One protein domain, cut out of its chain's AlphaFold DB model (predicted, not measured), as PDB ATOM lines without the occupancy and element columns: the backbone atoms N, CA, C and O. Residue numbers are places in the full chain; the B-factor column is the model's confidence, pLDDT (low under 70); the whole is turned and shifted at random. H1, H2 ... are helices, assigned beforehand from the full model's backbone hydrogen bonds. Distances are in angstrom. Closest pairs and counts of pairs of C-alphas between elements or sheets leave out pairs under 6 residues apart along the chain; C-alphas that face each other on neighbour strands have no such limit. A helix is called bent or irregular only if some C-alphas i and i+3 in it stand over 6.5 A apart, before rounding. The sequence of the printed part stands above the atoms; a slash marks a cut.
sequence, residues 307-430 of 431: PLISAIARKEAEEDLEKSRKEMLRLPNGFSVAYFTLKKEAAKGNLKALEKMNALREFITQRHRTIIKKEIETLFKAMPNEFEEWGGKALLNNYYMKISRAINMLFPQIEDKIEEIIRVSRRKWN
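This is residues 307 to 430 of the 431 residues of an uncharacterized protein of Candidatus Korarchaeota archaeon (UniProt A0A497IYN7). Look first for one long helix, H4, which makes the length of this domain: H3 folds back along its beginning as a hairpin, and H2 runs side by side with residues 367 to 378. At its other end a cluster forms, where H1 and the kinked H6 pack on H4, short H5 sits near them, and H7 packs on H1. The 124 printed residues hold seven named helices, H1 to H7 in order, and no named strand: all helix. The whole is loose, with a radius of gyration of the C-alphas of 18.8 A, and elongated, spanning 59 by 32 by 22 A.

Start at the hub, H4, residues 351 to 382. H3, residues 335 to 347, touches its residues 352 to 360 at a steep tilt of 42 degrees, opposite ways; the closest C-alphas, of Ala 346 and Leu 354, are 4.8 A apart. H2, residues 318 to 328, touches H4 at a shallow tilt of 20 degrees, closest at the C-alphas of Leu 321 and Glu 375, 6.5 A. H1, residues 307 to 316, touches H4 about perpendicular at 87 degrees, with C-alphas 313 and 379 closest at 5.4 A. H6, residues 392 to 410, is irregular, with C-alphas 398 and 401 8.4 A apart; its residues 392 to 400 touch H4, closest at C-alphas 376 and 396, 6.5 A. H7, residues 418 to 429, touches H1, closest at C-alphas 312 and 422, 6.6 A, and is apart from H4. Every O i to N i+4 pair is within hydrogen-bond range in H1, H2, H3, H4, H5, residues 384 to 389, and H7; in H6, 13 of 15 are.

Find C-alpha 351 at (129.809, 28.556, 13.545); H4 runs 46.8 A from there to C-alpha 382 at (101.237, 21.713, -22.870). H6 measures 22.1 A and H3 18.3 A.

The printed part has no cut and no long link. Low confidence falls on residue 328.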
ATOM      1  N   PRO A 307     104.399   8.759 -17.699       96.62
ATOM      2  CA  PRO A 307     105.738   9.133 -18.152       96.62
ATOM      3  C   PRO A 307     105.801   9.479 -19.641       96.62
ATOM      4  O   PRO A 307     106.579  10.353 -20.005       96.62
ATOM      5  N   LEU A 308     105.001   8.824 -20.491       96.94
ATOM      6  CA  LEU A 308     104.940   9.129 -21.922       96.94
ATOM      7  C   LEU A 308     104.275  10.487 -22.157       96.94
ATOM      8  O   LEU A 308     104.869  11.320 -22.834       96.94
ATOM      9  N   ILE A 309     103.111  10.734 -21.540       97.06
ATOM     10  CA  ILE A 309     102.423  12.042 -21.582       97.06
ATOM     11  C   ILE A 309     103.406  13.148 -21.189       97.06
ATOM     12  O   ILE A 309     103.600  14.127 -21.901       97.06
ATOM     13  N   SER A 310     104.115  12.948 -20.079       96.12
ATOM     14  CA  SER A 310     105.071  13.930 -19.571       96.12
ATOM     15  C   SER A 310     106.304  14.101 -20.464       96.12
ATOM     16  O   SER A 310     106.872  15.191 -20.509       96.12
ATOM     17  N   ALA A 311     106.752  13.050 -21.158       96.06
ATOM     18  CA  ALA A 311     107.845  13.142 -22.125       96.06
ATOM     19  C   ALA A 311     107.426  13.932 -23.376       96.06
ATOM     20  O   ALA A 311     108.205  14.753 -23.855       96.06
ATOM     21  N   ILE A 312     106.194  13.734 -23.856       96.69
ATOM     22  CA  ILE A 312     105.620  14.496 -24.973       96.69
ATOM     23  C   ILE A 312     105.455  15.965 -24.571       96.69
ATOM     24  O   ILE A 312     105.997  16.830 -25.251       96.69
ATOM     25  N   ALA A 313     104.848  16.241 -23.412       96.44
ATOM     26  CA  ALA A 313     104.696  17.595 -22.877       96.44
ATOM     27  C   ALA A 313     106.042  18.330 -22.730       96.44
ATOM     28  O   ALA A 313     106.147  19.518 -23.022       96.44
ATOM     29  N   ARG A 314     107.101  17.624 -22.297       94.31
ATOM     30  CA  ARG A 314     108.463  18.183 -22.225       94.31
ATOM     31  C   ARG A 314     109.004  18.578 -23.588       94.31
ATOM     32  O   ARG A 314     109.698  19.583 -23.664       94.31
ATOM     33  N   LYS A 315     108.723  17.781 -24.619       93.06
ATOM     34  CA  LYS A 315     109.175  18.060 -25.981       93.06
ATOM     35  C   LYS A 315     108.394  19.219 -26.599       93.06
ATOM     36  O   LYS A 315     108.996  20.080 -27.219       93.06
ATOM     37  N   GLU A 316     107.080  19.275 -26.382       93.56
ATOM     38  CA  GLU A 316     106.233  20.380 -26.859       93.56
ATOM     39  C   GLU A 316     106.580  21.719 -26.198       93.56
ATOM     40  O   GLU A 316     106.479  22.760 -26.835       93.56
ATOM     41  N   ALA A 317     107.037  21.693 -24.943       94.00
ATOM     42  CA  ALA A 317     107.417  22.888 -24.194       94.00
ATOM     43  C   ALA A 317     108.939  23.063 -24.025       94.00
ATOM     44  O   ALA A 317     109.382  23.724 -23.083       94.00
ATOM     45  N   GLU A 318     109.752  22.444 -24.886       90.56
ATOM     46  CA  GLU A 318     111.212  22.382 -24.728       90.56
ATOM     47  C   GLU A 318     111.848  23.777 -24.624       90.56
ATOM     48  O   GLU A 318     112.605  24.037 -23.686       90.56
ATOM     49  N   GLU A 319     111.467  24.697 -25.515       89.50
ATOM     50  CA  GLU A 319     111.982  26.071 -25.544       89.50
ATOM     51  C   GLU A 319     111.644  26.848 -24.259       89.50
ATOM     52  O   GLU A 319     112.516  27.470 -23.639       89.50
ATOM     53  N   ASP A 320     110.392  26.763 -23.799       88.81
ATOM     54  CA  ASP A 320     109.921  27.423 -22.575       88.81
ATOM     55  C   ASP A 320     110.616  26.877 -21.323       88.81
ATOM     56  O   ASP A 320     110.959  27.629 -20.394       88.81
ATOM     57  N   LEU A 321     110.835  25.561 -21.285       87.62
ATOM     58  CA  LEU A 321     111.549  24.886 -20.208       87.62
ATOM     59  C   LEU A 321     113.031  25.268 -20.213       87.62
ATOM     60  O   LEU A 321     113.584  25.555 -19.148       87.62
ATOM     61  N   GLU A 322     113.678  25.320 -21.377       85.81
ATOM     62  CA  GLU A 322     115.086  25.697 -21.491       85.81
ATOM     63  C   GLU A 322     115.308  27.160 -21.093       85.81
ATOM     64  O   GLU A 322     116.199  27.452 -20.287       85.81
ATOM     65  N   LYS A 323     114.455  28.076 -21.566       84.25
ATOM     66  CA  LYS A 323     114.478  29.488 -21.163       84.25
ATOM     67  C   LYS A 323     114.318  29.633 -19.651       84.25
ATOM     68  O   LYS A 323     115.134  30.282 -18.996       84.25
ATOM     69  N   SER A 324     113.324  28.953 -19.078       79.88
ATOM     70  CA  SER A 324     113.072  28.958 -17.633       79.88
ATOM     71  C   SER A 324     114.263  28.428 -16.834       79.88
ATOM     72  O   SER A 324     114.643  29.027 -15.829       79.88
ATOM     73  N   ARG A 325     114.894  27.339 -17.286       79.19
ATOM     74  CA  ARG A 325     116.096  26.783 -16.651       79.19
ATOM     75  C   ARG A 325     117.280  27.738 -16.744       79.19
ATOM     76  O   ARG A 325     117.922  27.972 -15.726       79.19
ATOM     77  N   LYS A 326     117.554  28.323 -17.915       81.06
ATOM     78  CA  LYS A 326     118.656  29.283 -18.115       81.06
ATOM     79  C   LYS A 326     118.495  30.528 -17.242       81.06
ATOM     80  O   LYS A 326     119.464  30.967 -16.629       81.06
ATOM     81  N   GLU A 327     117.288  31.076 -17.144       73.81
ATOM     82  CA  GLU A 327     116.994  32.234 -16.290       73.81
ATOM     83  C   GLU A 327     117.150  31.902 -14.796       73.81
ATOM     84  O   GLU A 327     117.691  32.702 -14.032       73.81
ATOM     85  N   MET A 328     116.727  30.706 -14.372       68.88
ATOM     86  CA  MET A 328     116.684  30.323 -12.955       68.88
ATOM     87  C   MET A 328     117.977  29.679 -12.421       68.88
ATOM     88  O   MET A 328     118.237  29.761 -11.217       68.88
ATOM     89  N   LEU A 329     118.812  29.084 -13.287       70.12
ATOM     90  CA  LEU A 329     120.130  28.518 -12.944       70.12
ATOM     91  C   LEU A 329     121.249  29.569 -12.869       70.12
ATOM     92  O   LEU A 329     122.352  29.253 -12.424       70.12
ATOM     93  N   ARG A 330     120.989  30.827 -13.251       78.50
ATOM     94  CA  ARG A 330     121.938  31.936 -13.069       78.50
ATOM     95  C   ARG A 330     122.125  32.240 -11.586       78.50
ATOM     96  O   ARG A 330     121.322  32.952 -10.979       78.50
ATOM     97  N   LEU A 331     123.166  31.672 -10.988       81.69
ATOM     98  CA  LEU A 331     123.597  32.023  -9.638       81.69
ATOM     99  C   LEU A 331     124.208  33.434  -9.629       81.69
ATOM    100  O   LEU A 331     124.803  33.836 -10.629       81.69
ATOM    101  N   PRO A 332     124.081  34.189  -8.521       85.44
ATOM    102  CA  PRO A 332     124.791  35.453  -8.371       85.44
ATOM    103  C   PRO A 332     126.300  35.281  -8.589       85.44
ATOM    104  O   PRO A 332     126.878  34.253  -8.219       85.44
ATOM    105  N   ASN A 333     126.950  36.299  -9.152       87.38
ATOM    106  CA  ASN A 333     128.402  36.291  -9.322       87.38
ATOM    107  C   ASN A 333     129.095  36.044  -7.971       87.38
ATOM    108  O   ASN A 333     128.711  36.608  -6.949       87.38
ATOM    109  N   GLY A 334     130.097  35.162  -7.960       88.38
ATOM    110  CA  GLY A 334     130.832  34.801  -6.743       88.38
ATOM    111  C   GLY A 334     130.116  33.821  -5.803       88.38
ATOM    112  O   GLY A 334     130.718  33.414  -4.812       88.38
ATOM    113  N   PHE A 335     128.888  33.373  -6.109       90.25
ATOM    114  CA  PHE A 335     128.130  32.450  -5.251       90.25
ATOM    115  C   PHE A 335     128.909  31.165  -4.929       90.25
ATOM    116  O   PHE A 335     129.043  30.795  -3.763       90.25
ATOM    117  N   SER A 336     129.457  30.493  -5.948       88.25
ATOM    118  CA  SER A 336     130.205  29.243  -5.757       88.25
ATOM    119  C   SER A 336     131.451  29.458  -4.900       88.25
ATOM    120  O   SER A 336     131.708  28.678  -3.985       88.25
ATOM    121  N   VAL A 337     132.189  30.545  -5.150       93.38
ATOM    122  CA  VAL A 337     133.381  30.913  -4.372       93.38
ATOM    123  C   VAL A 337     133.001  31.139  -2.909       93.38
ATOM    124  O   VAL A 337     133.594  30.526  -2.026       93.38
ATOM    125  N   ALA A 338     131.957  31.929  -2.648       92.81
ATOM    126  CA  ALA A 338     131.457  32.172  -1.298       92.81
ATOM    127  C   ALA A 338     131.033  30.872  -0.595       92.81
ATOM    128  O   ALA A 338     131.423  30.636   0.549       92.81
ATOM    129  N   TYR A 339     130.296  29.992  -1.280       93.25
ATOM    130  CA  TYR A 339     129.856  28.714  -0.719       93.25
ATOM    131  C   TYR A 339     131.033  27.813  -0.319       93.25
ATOM    132  O   TYR A 339     131.049  27.277   0.791       93.25
ATOM    133  N   PHE A 340     132.033  27.648  -1.191       94.19
ATOM    134  CA  PHE A 340     133.184  26.789  -0.900       94.19
ATOM    135  C   PHE A 340     134.110  27.377   0.170       94.19
ATOM    136  O   PHE A 340     134.613  26.620   1.004       94.19
ATOM    137  N   THR A 341     134.277  28.702   0.212       95.50
ATOM    138  CA  THR A 341     135.003  29.384   1.293       95.50
ATOM    139  C   THR A 341     134.319  29.151   2.639       95.50
ATOM    140  O   THR A 341     134.954  28.655   3.570       95.50
ATOM    141  N   LEU A 342     133.005  29.384   2.720       95.88
ATOM    142  CA  LEU A 342     132.223  29.147   3.938       95.88
ATOM    143  C   LEU A 342     132.250  27.675   4.363       95.88
ATOM    144  O   LEU A 342     132.388  27.382   5.546       95.88
ATOM    145  N   LYS A 343     132.192  26.734   3.410       95.25
ATOM    146  CA  LYS A 343     132.320  25.296   3.689       95.25
ATOM    147  C   LYS A 343     133.675  24.959   4.323       95.25
ATOM    148  O   LYS A 343     133.724  24.169   5.265       95.25
ATOM    149  N   LYS A 344     134.768  25.552   3.826       96.12
ATOM    150  CA  LYS A 344     136.125  25.350   4.360       96.12
ATOM    151  C   LYS A 344     136.272  25.931   5.768       96.12
ATOM    152  O   LYS A 344     136.914  25.313   6.609       96.12
ATOM    153  N   GLU A 345     135.681  27.090   6.035       94.31
ATOM    154  CA  GLU A 345     135.691  27.715   7.364       94.31
ATOM    155  C   GLU A 345     134.807  26.975   8.373       94.31
ATOM    156  O   GLU A 345     135.226  26.754   9.508       94.31
ATOM    157  N   ALA A 346     133.622  26.523   7.958       94.12
ATOM    158  CA  ALA A 346     132.743  25.703   8.788       94.12
ATOM    159  C   ALA A 346     133.418  24.380   9.188       94.12
ATOM    160  O   ALA A 346     133.326  23.966  10.341       94.12
ATOM    161  N   ALA A 347     134.173  23.756   8.273       94.69
ATOM    162  CA  ALA A 347     134.965  22.557   8.564       94.69
ATOM    163  C   ALA A 347     136.081  22.792   9.602       94.69
ATOM    164  O   ALA A 347     136.529  21.844  10.240       94.69
ATOM    165  N   LYS A 348     136.508  24.046   9.800       95.81
ATOM    166  CA  LYS A 348     137.453  24.459  10.851       95.81
ATOM    167  C   LYS A 348     136.759  24.850  12.167       95.81
ATOM    168  O   LYS A 348     137.413  25.388  13.052       95.81
ATOM    169  N   GLY A 349     135.449  24.627  12.291       94.19
ATOM    170  CA  GLY A 349     134.674  24.928  13.499       94.19
ATOM    171  C   GLY A 349     134.078  26.339  13.561       94.19
ATOM    172  O   GLY A 349     133.547  26.725  14.600       94.19
ATOM    173  N   ASN A 350     134.123  27.127  12.480       96.12
ATOM    174  CA  ASN A 350     133.517  28.462  12.473       96.12
ATOM    175  C   ASN A 350     131.979  28.385  12.355       96.12
ATOM    176  O   ASN A 350     131.435  28.175  11.268       96.12
ATOM    177  N   LEU A 351     131.276  28.608  13.471       95.12
ATOM    178  CA  LEU A 351     129.809  28.556  13.545       95.12
ATOM    179  C   LEU A 351     129.114  29.616  12.674       95.12
ATOM    180  O   LEU A 351     128.139  29.304  11.996       95.12
ATOM    181  N   LYS A 352     129.654  30.840  12.594       95.62
ATOM    182  CA  LYS A 352     129.096  31.891  11.721       95.62
ATOM    183  C   LYS A 352     129.213  31.514  10.243       95.62
ATOM    184  O   LYS A 352     128.337  31.844   9.442       95.62
ATOM    185  N   ALA A 353     130.291  30.823   9.864       92.94
ATOM    186  CA  ALA A 353     130.451  30.320   8.503       92.94
ATOM    187  C   ALA A 353     129.453  29.190   8.195       92.94
ATOM    188  O   ALA A 353     128.890  29.155   7.100       92.94
ATOM    189  N   LEU A 354     129.179  28.313   9.170       94.44
ATOM    190  CA  LEU A 354     128.177  27.251   9.059       94.44
ATOM    191  C   LEU A 354     126.761  27.816   8.851       94.44
ATOM    192  O   LEU A 354     126.058  27.379   7.940       94.44
ATOM    193  N   GLU A 355     126.360  28.813   9.642       96.00
ATOM    194  CA  GLU A 355     125.061  29.490   9.508       96.00
ATOM    195  C   GLU A 355     124.885  30.126   8.124       96.00
ATOM    196  O   GLU A 355     123.890  29.877   7.439       96.00
ATOM    197  N   LYS A 356     125.887  30.883   7.657       95.06
ATOM    198  CA  LYS A 356     125.867  31.494   6.318       95.06
ATOM    199  C   LYS A 356     125.835  30.446   5.205       95.06
ATOM    200  O   LYS A 356     125.110  30.615   4.227       95.06
ATOM    201  N   MET A 357     126.575  29.343   5.346       94.06
ATOM    202  CA  MET A 357     126.525  28.230   4.392       94.06
ATOM    203  C   MET A 357     125.122  27.607   4.340       94.06
ATOM    204  O   MET A 357     124.631  27.304   3.251       94.06
ATOM    205  N   ASN A 358     124.457  27.440   5.487       93.31
ATOM    206  CA  ASN A 358     123.087  26.930   5.545       93.31
ATOM    207  C   ASN A 358     122.091  27.887   4.876       93.31
ATOM    208  O   ASN A 358     121.245  27.427   4.112       93.31
ATOM    209  N   ALA A 359     122.242  29.202   5.055       92.81
ATOM    210  CA  ALA A 359     121.427  30.194   4.348       92.81
ATOM    211  C   ALA A 359     121.596  30.107   2.815       92.81
ATOM    212  O   ALA A 359     120.610  30.141   2.078       92.81
ATOM    213  N   LEU A 360     122.825  29.909   2.317       90.88
ATOM    214  CA  LEU A 360     123.068  29.688   0.884       90.88
ATOM    215  C   LEU A 360     122.436  28.380   0.377       90.88
ATOM    216  O   LEU A 360     121.927  28.342  -0.744       90.88
ATOM    217  N   ARG A 361     122.433  27.311   1.184       89.44
ATOM    218  CA  ARG A 361     121.737  26.056   0.840       89.44
ATOM    219  C   ARG A 361     120.225  26.236   0.780       89.44
ATOM    220  O   ARG A 361     119.597  25.701  -0.136       89.44
ATOM    221  N   GLU A 362     119.650  26.985   1.717       90.94
ATOM    222  CA  GLU A 362     118.215  27.273   1.720       90.94
ATOM    223  C   GLU A 362     117.825  28.104   0.494       90.94
ATOM    224  O   GLU A 362     116.856  27.774  -0.186       90.94
ATOM    225  N   PHE A 363     118.646  29.087   0.113       89.12
ATOM    226  CA  PHE A 363     118.462  29.847  -1.124       89.12
ATOM    227  C   PHE A 363     118.426  28.951  -2.377       89.12
ATOM    228  O   PHE A 363     117.514  29.075  -3.200       89.12
ATOM    229  N   ILE A 364     119.372  28.009  -2.523       86.94
ATOM    230  CA  ILE A 364     119.360  27.038  -3.638       86.94
ATOM    231  C   ILE A 364     118.098  26.174  -3.581       86.94
ATOM    232  O   ILE A 364     117.448  25.953  -4.602       86.94
ATOM    233  N   THR A 365     117.735  25.699  -2.390       87.25
ATOM    234  CA  THR A 365     116.564  24.839  -2.182       87.25
ATOM    235  C   THR A 365     115.276  25.556  -2.581       87.25
ATOM    236  O   THR A 365     114.457  24.994  -3.312       87.25
ATOM    237  N   GLN A 366     115.110  26.814  -2.172       88.19
ATOM    238  CA  GLN A 366     113.974  27.647  -2.551       88.19
ATOM    239  C   GLN A 366     113.931  27.872  -4.065       88.19
ATOM    240  O   GLN A 366     112.877  27.707  -4.678       88.19
ATOM    241  N   ARG A 367     115.076  28.167  -4.697       85.38
ATOM    242  CA  ARG A 367     115.152  28.293  -6.159       85.38
ATOM    243  C   ARG A 367     114.769  27.007  -6.881       85.38
ATOM    244  O   ARG A 367     113.962  27.064  -7.804       85.38
ATOM    245  N   HIS A 368     115.272  25.854  -6.446       84.12
ATOM    246  CA  HIS A 368     114.886  24.559  -7.009       84.12
ATOM    247  C   HIS A 368     113.377  24.302  -6.890       84.12
ATOM    248  O   HIS A 368     112.765  23.841  -7.851       84.12
ATOM    249  N   ARG A 369     112.748  24.645  -5.756       87.69
ATOM    250  CA  ARG A 369     111.283  24.542  -5.597       87.69
ATOM    251  C   ARG A 369     110.535  25.432  -6.593       87.69
ATOM    252  O   ARG A 369     109.562  24.978  -7.191       87.69
ATOM    253  N   THR A 370     111.003  26.661  -6.812       88.06
ATOM    254  CA  THR A 370     110.422  27.579  -7.806       88.06
ATOM    255  C   THR A 370     110.564  27.043  -9.231       88.06
ATOM    256  O   THR A 370     109.592  27.083  -9.983       88.06
ATOM    257  N   ILE A 371     111.731  26.488  -9.584       85.81
ATOM    258  CA  ILE A 371     111.966  25.845 -10.889       85.81
ATOM    259  C   ILE A 371     110.966  24.712 -11.093       85.81
ATOM    260  O   ILE A 371     110.238  24.715 -12.078       85.81
ATOM    261  N   ILE A 372     110.875  23.792 -10.131       89.00
ATOM    262  CA  ILE A 372     109.959  22.650 -10.202       89.00
ATOM    263  C   ILE A 372     108.512  23.117 -10.388       89.00
ATOM    264  O   ILE A 372     107.799  22.578 -11.229       89.00
ATOM    265  N   LYS A 373     108.071  24.142  -9.646       91.44
ATOM    266  CA  LYS A 373     106.711  24.678  -9.775       91.44
ATOM    267  C   LYS A 373     106.444  25.230 -11.180       91.44
ATOM    268  O   LYS A 373     105.390  24.939 -11.744       91.44
ATOM    269  N   LYS A 374     107.391  25.986 -11.749       90.62
ATOM    270  CA  LYS A 374     107.269  26.523 -13.112       90.62
ATOM    271  C   LYS A 374     107.293  25.408 -14.156       90.62
ATOM    272  O   LYS A 374     106.469  25.420 -15.057       90.62
ATOM    273  N   GLU A 375     108.166  24.412 -14.001       91.38
ATOM    274  CA  GLU A 375     108.188  23.241 -14.886       91.38
ATOM    275  C   GLU A 375     106.845  22.503 -14.859       91.38
ATOM    276  O   GLU A 375     106.296  22.210 -15.914       91.38
ATOM    277  N   ILE A 376     106.266  22.257 -13.680       94.62
ATOM    278  CA  ILE A 376     104.940  21.633 -13.555       94.62
ATOM    279  C   ILE A 376     103.868  22.456 -14.276       94.62
ATOM    280  O   ILE A 376     103.025  21.890 -14.965       94.62
ATOM    281  N   GLU A 377     103.892  23.783 -14.129       94.81
ATOM    282  CA  GLU A 377     102.960  24.685 -14.812       94.81
ATOM    283  C   GLU A 377     103.095  24.631 -16.328       94.81
ATOM    284  O   GLU A 377     102.087  24.539 -17.024       94.81
ATOM    285  N   THR A 378     104.323  24.662 -16.828       94.50
ATOM    286  CA  THR A 378     104.621  24.574 -18.255       94.50
ATOM    287  C   THR A 378     104.187  23.226 -18.832       94.50
ATOM    288  O   THR A 378     103.499  23.195 -19.846       94.50
ATOM    289  N   LEU A 379     104.497  22.114 -18.156       95.12
ATOM    290  CA  LEU A 379     104.079  20.780 -18.598       95.12
ATOM    291  C   LEU A 379     102.559  20.635 -18.611       95.12
ATOM    292  O   LEU A 379     101.998  20.155 -19.590       95.12
ATOM    293  N   PHE A 380     101.890  21.082 -17.547       96.62
ATOM    294  CA  PHE A 380     100.435  21.021 -17.462       96.62
ATOM    295  C   PHE A 380      99.764  21.832 -18.579       96.62
ATOM    296  O   PHE A 380      98.792  21.371 -19.162       96.62
ATOM    297  N   LYS A 381     100.302  23.012 -18.918       96.56
ATOM    298  CA  LYS A 381      99.794  23.838 -20.025       96.56
ATOM    299  C   LYS A 381      99.960  23.188 -21.397       96.56
ATOM    300  O   LYS A 381      99.115  23.424 -22.250       96.56
ATOM    301  N   ALA A 382     101.017  22.404 -21.604       96.19
ATOM    302  CA  ALA A 382     101.237  21.713 -22.870       96.19
ATOM    303  C   ALA A 382     100.177  20.625 -23.115       96.19
ATOM    304  O   ALA A 382      99.669  20.502 -24.223       96.19
ATOM    305  N   MET A 383      99.793  19.872 -22.075       95.75
ATOM    306  CA  MET A 383      98.863  18.740 -22.215       95.75
ATOM    307  C   MET A 383      97.786  18.693 -21.114       95.75
ATOM    308  O   MET A 383      97.724  17.721 -20.355       95.75
ATOM    309  N   PRO A 384      96.922  19.718 -20.989       95.81
ATOM    310  CA  PRO A 384      96.025  19.861 -19.842       95.81
ATOM    311  C   PRO A 384      95.052  18.687 -19.706       95.81
ATOM    312  O   PRO A 384      94.953  18.110 -18.628       95.81
ATOM    313  N   ASN A 385      94.407  18.272 -20.800       95.62
ATOM    314  CA  ASN A 385      93.418  17.187 -20.784       95.62
ATOM    315  C   ASN A 385      94.032  15.855 -20.320       95.62
ATOM    316  O   ASN A 385      93.479  15.178 -19.458       95.62
ATOM    317  N   GLU A 386      95.219  15.520 -20.829       96.06
ATOM    318  CA  GLU A 386      95.933  14.284 -20.484       96.06
ATOM    319  C   GLU A 386      96.357  14.256 -19.007       96.06
ATOM    320  O   GLU A 386      96.355  13.206 -18.361       96.06
ATOM    321  N   PHE A 387      96.729  15.409 -18.443       96.44
ATOM    322  CA  PHE A 387      97.057  15.502 -17.022       96.44
ATOM    323  C   PHE A 387      95.816  15.528 -16.130       96.44
ATOM    324  O   PHE A 387      95.881  14.980 -15.029       96.44
ATOM    325  N   GLU A 388      94.701  16.110 -16.573       95.94
ATOM    326  CA  GLU A 388      93.425  16.064 -15.846       95.94
ATOM    327  C   GLU A 388      92.917  14.629 -15.680       95.94
ATOM    328  O   GLU A 388      92.521  14.248 -14.576       95.94
ATOM    329  N   GLU A 389      93.076  13.770 -16.693       94.50
ATOM    330  CA  GLU A 389      92.814  12.332 -16.545       94.50
ATOM    331  C   GLU A 389      93.630  11.708 -15.402       94.50
ATOM    332  O   GLU A 389      93.166  10.785 -14.737       94.50
ATOM    333  N   TRP A 390      94.818  12.228 -15.104       94.81
ATOM    334  CA  TRP A 390      95.668  11.781 -13.999       94.81
ATOM    335  C   TRP A 390      95.456  12.560 -12.686       94.81
ATOM    336  O   TRP A 390      96.287  12.476 -11.787       94.81
ATOM    337  N   GLY A 391      94.351  13.289 -12.516       93.50
ATOM    338  CA  GLY A 391      94.085  14.078 -11.302       93.50
ATOM    339  C   GLY A 391      94.756  15.456 -11.301       93.50
ATOM    340  O   GLY A 391      94.992  16.048 -10.240       93.50
ATOM    341  N   GLY A 392      95.105  15.945 -12.490       95.25
ATOM    342  CA  GLY A 392      95.481  17.322 -12.771       95.25
ATOM    343  C   GLY A 392      96.802  17.774 -12.150       95.25
ATOM    344  O   GLY A 392      97.681  16.995 -11.754       95.25
ATOM    345  N   LYS A 393      96.947  19.097 -12.026       94.12
ATOM    346  CA  LYS A 393      98.153  19.744 -11.477       94.12
ATOM    347  C   LYS A 393      98.479  19.291 -10.047       94.12
ATOM    348  O   LYS A 393      99.650  19.264  -9.659       94.12
ATOM    349  N   ALA A 394      97.471  18.914  -9.257       94.00
ATOM    350  CA  ALA A 394      97.659  18.415  -7.896       94.00
ATOM    351  C   ALA A 394      98.492  17.123  -7.868       94.00
ATOM    352  O   ALA A 394      99.410  16.999  -7.052       94.00
ATOM    353  N   LEU A 395      98.235  16.191  -8.795       93.69
ATOM    354  CA  LEU A 395      99.034  14.974  -8.915       93.69
ATOM    355  C   LEU A 395     100.488  15.299  -9.282       93.69
ATOM    356  O   LEU A 395     101.412  14.780  -8.648       93.69
ATOM    357  N   LEU A 396     100.703  16.190 -10.253       93.38
ATOM    358  CA  LEU A 396     102.049  16.605 -10.646       93.38
ATOM    359  C   LEU A 396     102.819  17.217  -9.472       93.38
ATOM    360  O   LEU A 396     103.935  16.783  -9.203       93.38
ATOM    361  N   ASN A 397     102.219  18.131  -8.708       93.25
ATOM    362  CA  ASN A 397     102.854  18.720  -7.520       93.25
ATOM    363  C   ASN A 397     103.308  17.667  -6.501       93.25
ATOM    364  O   ASN A 397     104.411  17.758  -5.961       93.25
ATOM    365  N   ASN A 398     102.489  16.640  -6.273       92.56
ATOM    366  CA  ASN A 398     102.777  15.607  -5.280       92.56
ATOM    367  C   ASN A 398     103.837  14.595  -5.744       92.56
ATOM    368  O   ASN A 398     104.517  13.982  -4.917       92.56
ATOM    369  N   TYR A 399     103.977  14.392  -7.058       93.50
ATOM    370  CA  TYR A 399     104.742  13.271  -7.607       93.50
ATOM    371  C   TYR A 399     105.772  13.637  -8.679       93.50
ATOM    372  O   TYR A 399     106.434  12.734  -9.201       93.50
ATOM    373  N   TYR A 400     105.986  14.927  -8.955       92.94
ATOM    374  CA  TYR A 400     106.862  15.412 -10.024       92.94
ATOM    375  C   TYR A 400     108.235  14.740 -10.034       92.94
ATOM    376  O   TYR A 400     108.658  14.219 -11.060       92.94
ATOM    377  N   MET A 401     108.912  14.665  -8.885       91.25
ATOM    378  CA  MET A 401     110.253  14.071  -8.811       91.25
ATOM    379  C   MET A 401     110.272  12.588  -9.201       91.25
ATOM    380  O   MET A 401     111.216  12.129  -9.844       91.25
ATOM    381  N   LYS A 402     109.228  11.828  -8.849       93.06
ATOM    382  CA  LYS A 402     109.119  10.411  -9.223       93.06
ATOM    383  C   LYS A 402     108.832  10.245 -10.713       93.06
ATOM    384  O   LYS A 402     109.440   9.387 -11.348       93.06
ATOM    385  N   ILE A 403     107.935  11.070 -11.251       94.44
ATOM    386  CA  ILE A 403     107.583  11.088 -12.675       94.44
ATOM    387  C   ILE A 403     108.812  11.489 -13.503       94.44
ATOM    388  O   ILE A 403     109.228  10.749 -14.387       94.44
ATOM    389  N   SER A 404     109.470  12.590 -13.136       92.69
ATOM    390  CA  SER A 404     110.701  13.095 -13.755       92.69
ATOM    391  C   SER A 404     111.811  12.043 -13.783       92.69
ATOM    392  O   SER A 404     112.443  11.843 -14.819       92.69
ATOM    393  N   ARG A 405     112.008  11.299 -12.684       92.50
ATOM    394  CA  ARG A 405     112.975  10.194 -12.646       92.50
ATOM    395  C   ARG A 405     112.625   9.087 -13.642       92.50
ATOM    396  O   ARG A 405     113.518   8.620 -14.342       92.50
ATOM    397  N   ALA A 406     111.357   8.681 -13.726       94.19
ATOM    398  CA  ALA A 406     110.922   7.673 -14.693       94.19
ATOM    399  C   ALA A 406     111.147   8.147 -16.138       94.19
ATOM    400  O   ALA A 406     111.686   7.392 -16.946       94.19
ATOM    401  N   ILE A 407     110.822   9.409 -16.440       94.44
ATOM    402  CA  ILE A 407     111.063  10.014 -17.758       94.44
ATOM    403  C   ILE A 407     112.549  10.005 -18.088       94.44
ATOM    404  O   ILE A 407     112.915   9.524 -19.145       94.44
ATOM    405  N   ASN A 408     113.419  10.479 -17.195       91.62
ATOM    406  CA  ASN A 408     114.851  10.568 -17.490       91.62
ATOM    407  C   ASN A 408     115.486   9.190 -17.736       91.62
ATOM    408  O   ASN A 408     116.467   9.084 -18.464       91.62
ATOM    409  N   MET A 409     114.928   8.126 -17.147       91.62
ATOM    410  CA  MET A 409     115.377   6.759 -17.412       91.62
ATOM    411  C   MET A 409     114.851   6.223 -18.750       91.62
ATOM    412  O   MET A 409     115.603   5.563 -19.464       91.62
ATOM    413  N   LEU A 410     113.586   6.486 -19.085       94.06
ATOM    414  CA  LEU A 410     112.913   5.946 -20.275       94.06
ATOM    415  C   LEU A 410     113.175   6.762 -21.552       94.06
ATOM    416  O   LEU A 410     113.358   6.179 -22.616       94.06
ATOM    417  N   PHE A 411     113.208   8.085 -21.423       93.50
ATOM    418  CA  PHE A 411     113.304   9.096 -22.479       93.50
ATOM    419  C   PHE A 411     114.420  10.120 -22.169       93.50
ATOM    420  O   PHE A 411     114.146  11.319 -22.003       93.50
ATOM    421  N   PRO A 412     115.680   9.673 -22.005       88.25
ATOM    422  CA  PRO A 412     116.802  10.583 -21.797       88.25
ATOM    423  C   PRO A 412     116.951  11.532 -22.994       88.25
ATOM    424  O   PRO A 412     116.977  11.100 -24.140       88.25
ATOM    425  N   GLN A 413     117.062  12.833 -22.721       81.00
ATOM    426  CA  GLN A 413     117.083  13.875 -23.761       81.00
ATOM    427  C   GLN A 413     118.330  13.820 -24.656       81.00
ATOM    428  O   GLN A 413     118.302  14.309 -25.775       81.00
ATOM    429  N   ILE A 414     119.409  13.217 -24.155       82.31
ATOM    430  CA  ILE A 414     120.688  13.074 -24.861       82.31
ATOM    431  C   ILE A 414     120.780  11.787 -25.695       82.31
ATOM    432  O   ILE A 414     121.831  11.518 -26.260       82.31
ATOM    433  N   GLU A 415     119.737  10.946 -25.718       84.38
ATOM    434  CA  GLU A 415     119.750   9.697 -26.492       84.38
ATOM    435  C   GLU A 415     119.464   9.968 -27.972       84.38
ATOM    436  O   GLU A 415     118.524  10.682 -28.331       84.38
ATOM    437  N   ASP A 416     120.256   9.337 -28.838       81.38
ATOM    438  CA  ASP A 416     120.050   9.387 -30.280       81.38
ATOM    439  C   ASP A 416     118.633   8.939 -30.651       81.38
ATOM    440  O   ASP A 416     118.107   7.946 -30.141       81.38
ATOM    441  N   LYS A 417     118.026   9.646 -31.610       87.81
ATOM    442  CA  LYS A 417     116.667   9.381 -32.113       87.81
ATOM    443  C   LYS A 417     115.557   9.527 -31.068       87.81
ATOM    444  O   LYS A 417     114.450   9.032 -31.295       87.81
ATOM    445  N   ILE A 418     115.792  10.232 -29.958       90.56
ATOM    446  CA  ILE A 418     114.759  10.453 -28.938       90.56
ATOM    447  C   ILE A 418     113.473  11.067 -29.515       90.56
ATOM    448  O   ILE A 418     112.375  10.654 -29.145       90.56
ATOM    449  N   GLU A 419     113.588  11.980 -30.482       91.88
ATOM    450  CA  GLU A 419     112.434  12.577 -31.164       91.88
ATOM    451  C   GLU A 419     111.607  11.533 -31.918       91.88
ATOM    452  O   GLU A 419     110.377  11.517 -31.842       91.88
ATOM    453  N   GLU A 420     112.280  10.611 -32.610       94.31
ATOM    454  CA  GLU A 420     111.625   9.533 -33.339       94.31
ATOM    455  C   GLU A 420     110.944   8.551 -32.378       94.31
ATOM    456  O   GLU A 420     109.798   8.163 -32.610       94.31
ATOM    457  N   ILE A 421     111.611   8.203 -31.272       94.25
ATOM    458  CA  ILE A 421     111.070   7.350 -30.204       94.25
ATOM    459  C   ILE A 421     109.788   7.966 -29.630       94.25
ATOM    460  O   ILE A 421     108.757   7.293 -29.570       94.25
ATOM    461  N   ILE A 422     109.827   9.250 -29.250       94.88
ATOM    462  CA  ILE A 422     108.663   9.966 -28.708       94.88
ATOM    463  C   ILE A 422     107.538  10.010 -29.746       94.88
ATOM    464  O   ILE A 422     106.398   9.689 -29.417       94.88
ATOM    465  N   ARG A 423     107.844  10.325 -31.010       95.69
ATOM    466  CA  ARG A 423     106.863  10.371 -32.106       95.69
ATOM    467  C   ARG A 423     106.164   9.026 -32.323       95.69
ATOM    468  O   ARG A 423     104.945   8.988 -32.497       95.69
ATOM    469  N   VAL A 424     106.913   7.921 -32.323       96.00
ATOM    470  CA  VAL A 424     106.349   6.572 -32.503       96.00
ATOM    471  C   VAL A 424     105.489   6.180 -31.298       96.00
ATOM    472  O   VAL A 424     104.365   5.713 -31.492       96.00
ATOM    473  N   SER A 425     105.962   6.411 -30.068       94.00
ATOM    474  CA  SER A 425     105.170   6.145 -28.858       94.00
ATOM    475  C   SER A 425     103.891   6.991 -28.807       94.00
ATOM    476  O   SER A 425     102.825   6.446 -28.528       94.00
ATOM    477  N   ARG A 426     103.968   8.286 -29.150       95.00
ATOM    478  CA  ARG A 426     102.818   9.202 -29.244       95.00
ATOM    479  C   ARG A 426     101.733   8.637 -30.156       95.00
ATOM    480  O   ARG A 426     100.587   8.495 -29.741       95.00
ATOM    481  N   ARG A 427     102.113   8.218 -31.370       95.38
ATOM    482  CA  ARG A 427     101.187   7.620 -32.343       95.38
ATOM    483  C   ARG A 427     100.524   6.347 -31.810       95.38
ATOM    484  O   ARG A 427      99.327   6.167 -31.989       95.38
ATOM    485  N   LYS A 428     101.286   5.466 -31.154       94.12
ATOM    486  CA  LYS A 428     100.769   4.194 -30.613       94.12
ATOM    487  C   LYS A 428      99.740   4.364 -29.492       94.12
ATOM    488  O   LYS A 428      98.941   3.454 -29.270       94.12
ATOM    489  N   TRP A 429      99.799   5.479 -28.769       94.06
ATOM    490  CA  TRP A 429      98.900   5.786 -27.655       94.06
ATOM    491  C   TRP A 429      97.849   6.846 -27.979       94.06
ATOM    492  O   TRP A 429      97.021   7.131 -27.120       94.06
ATOM    493  N   ASN A 430      97.856   7.384 -29.204       92.94
ATOM    494  CA  ASN A 430      96.966   8.457 -29.641       92.94
ATOM    495  C   ASN A 430      96.965   9.640 -28.652       92.94
ATOM    496  O   ASN A 430      95.932  10.011 -28.089       92.94
TER     497      ASN A 430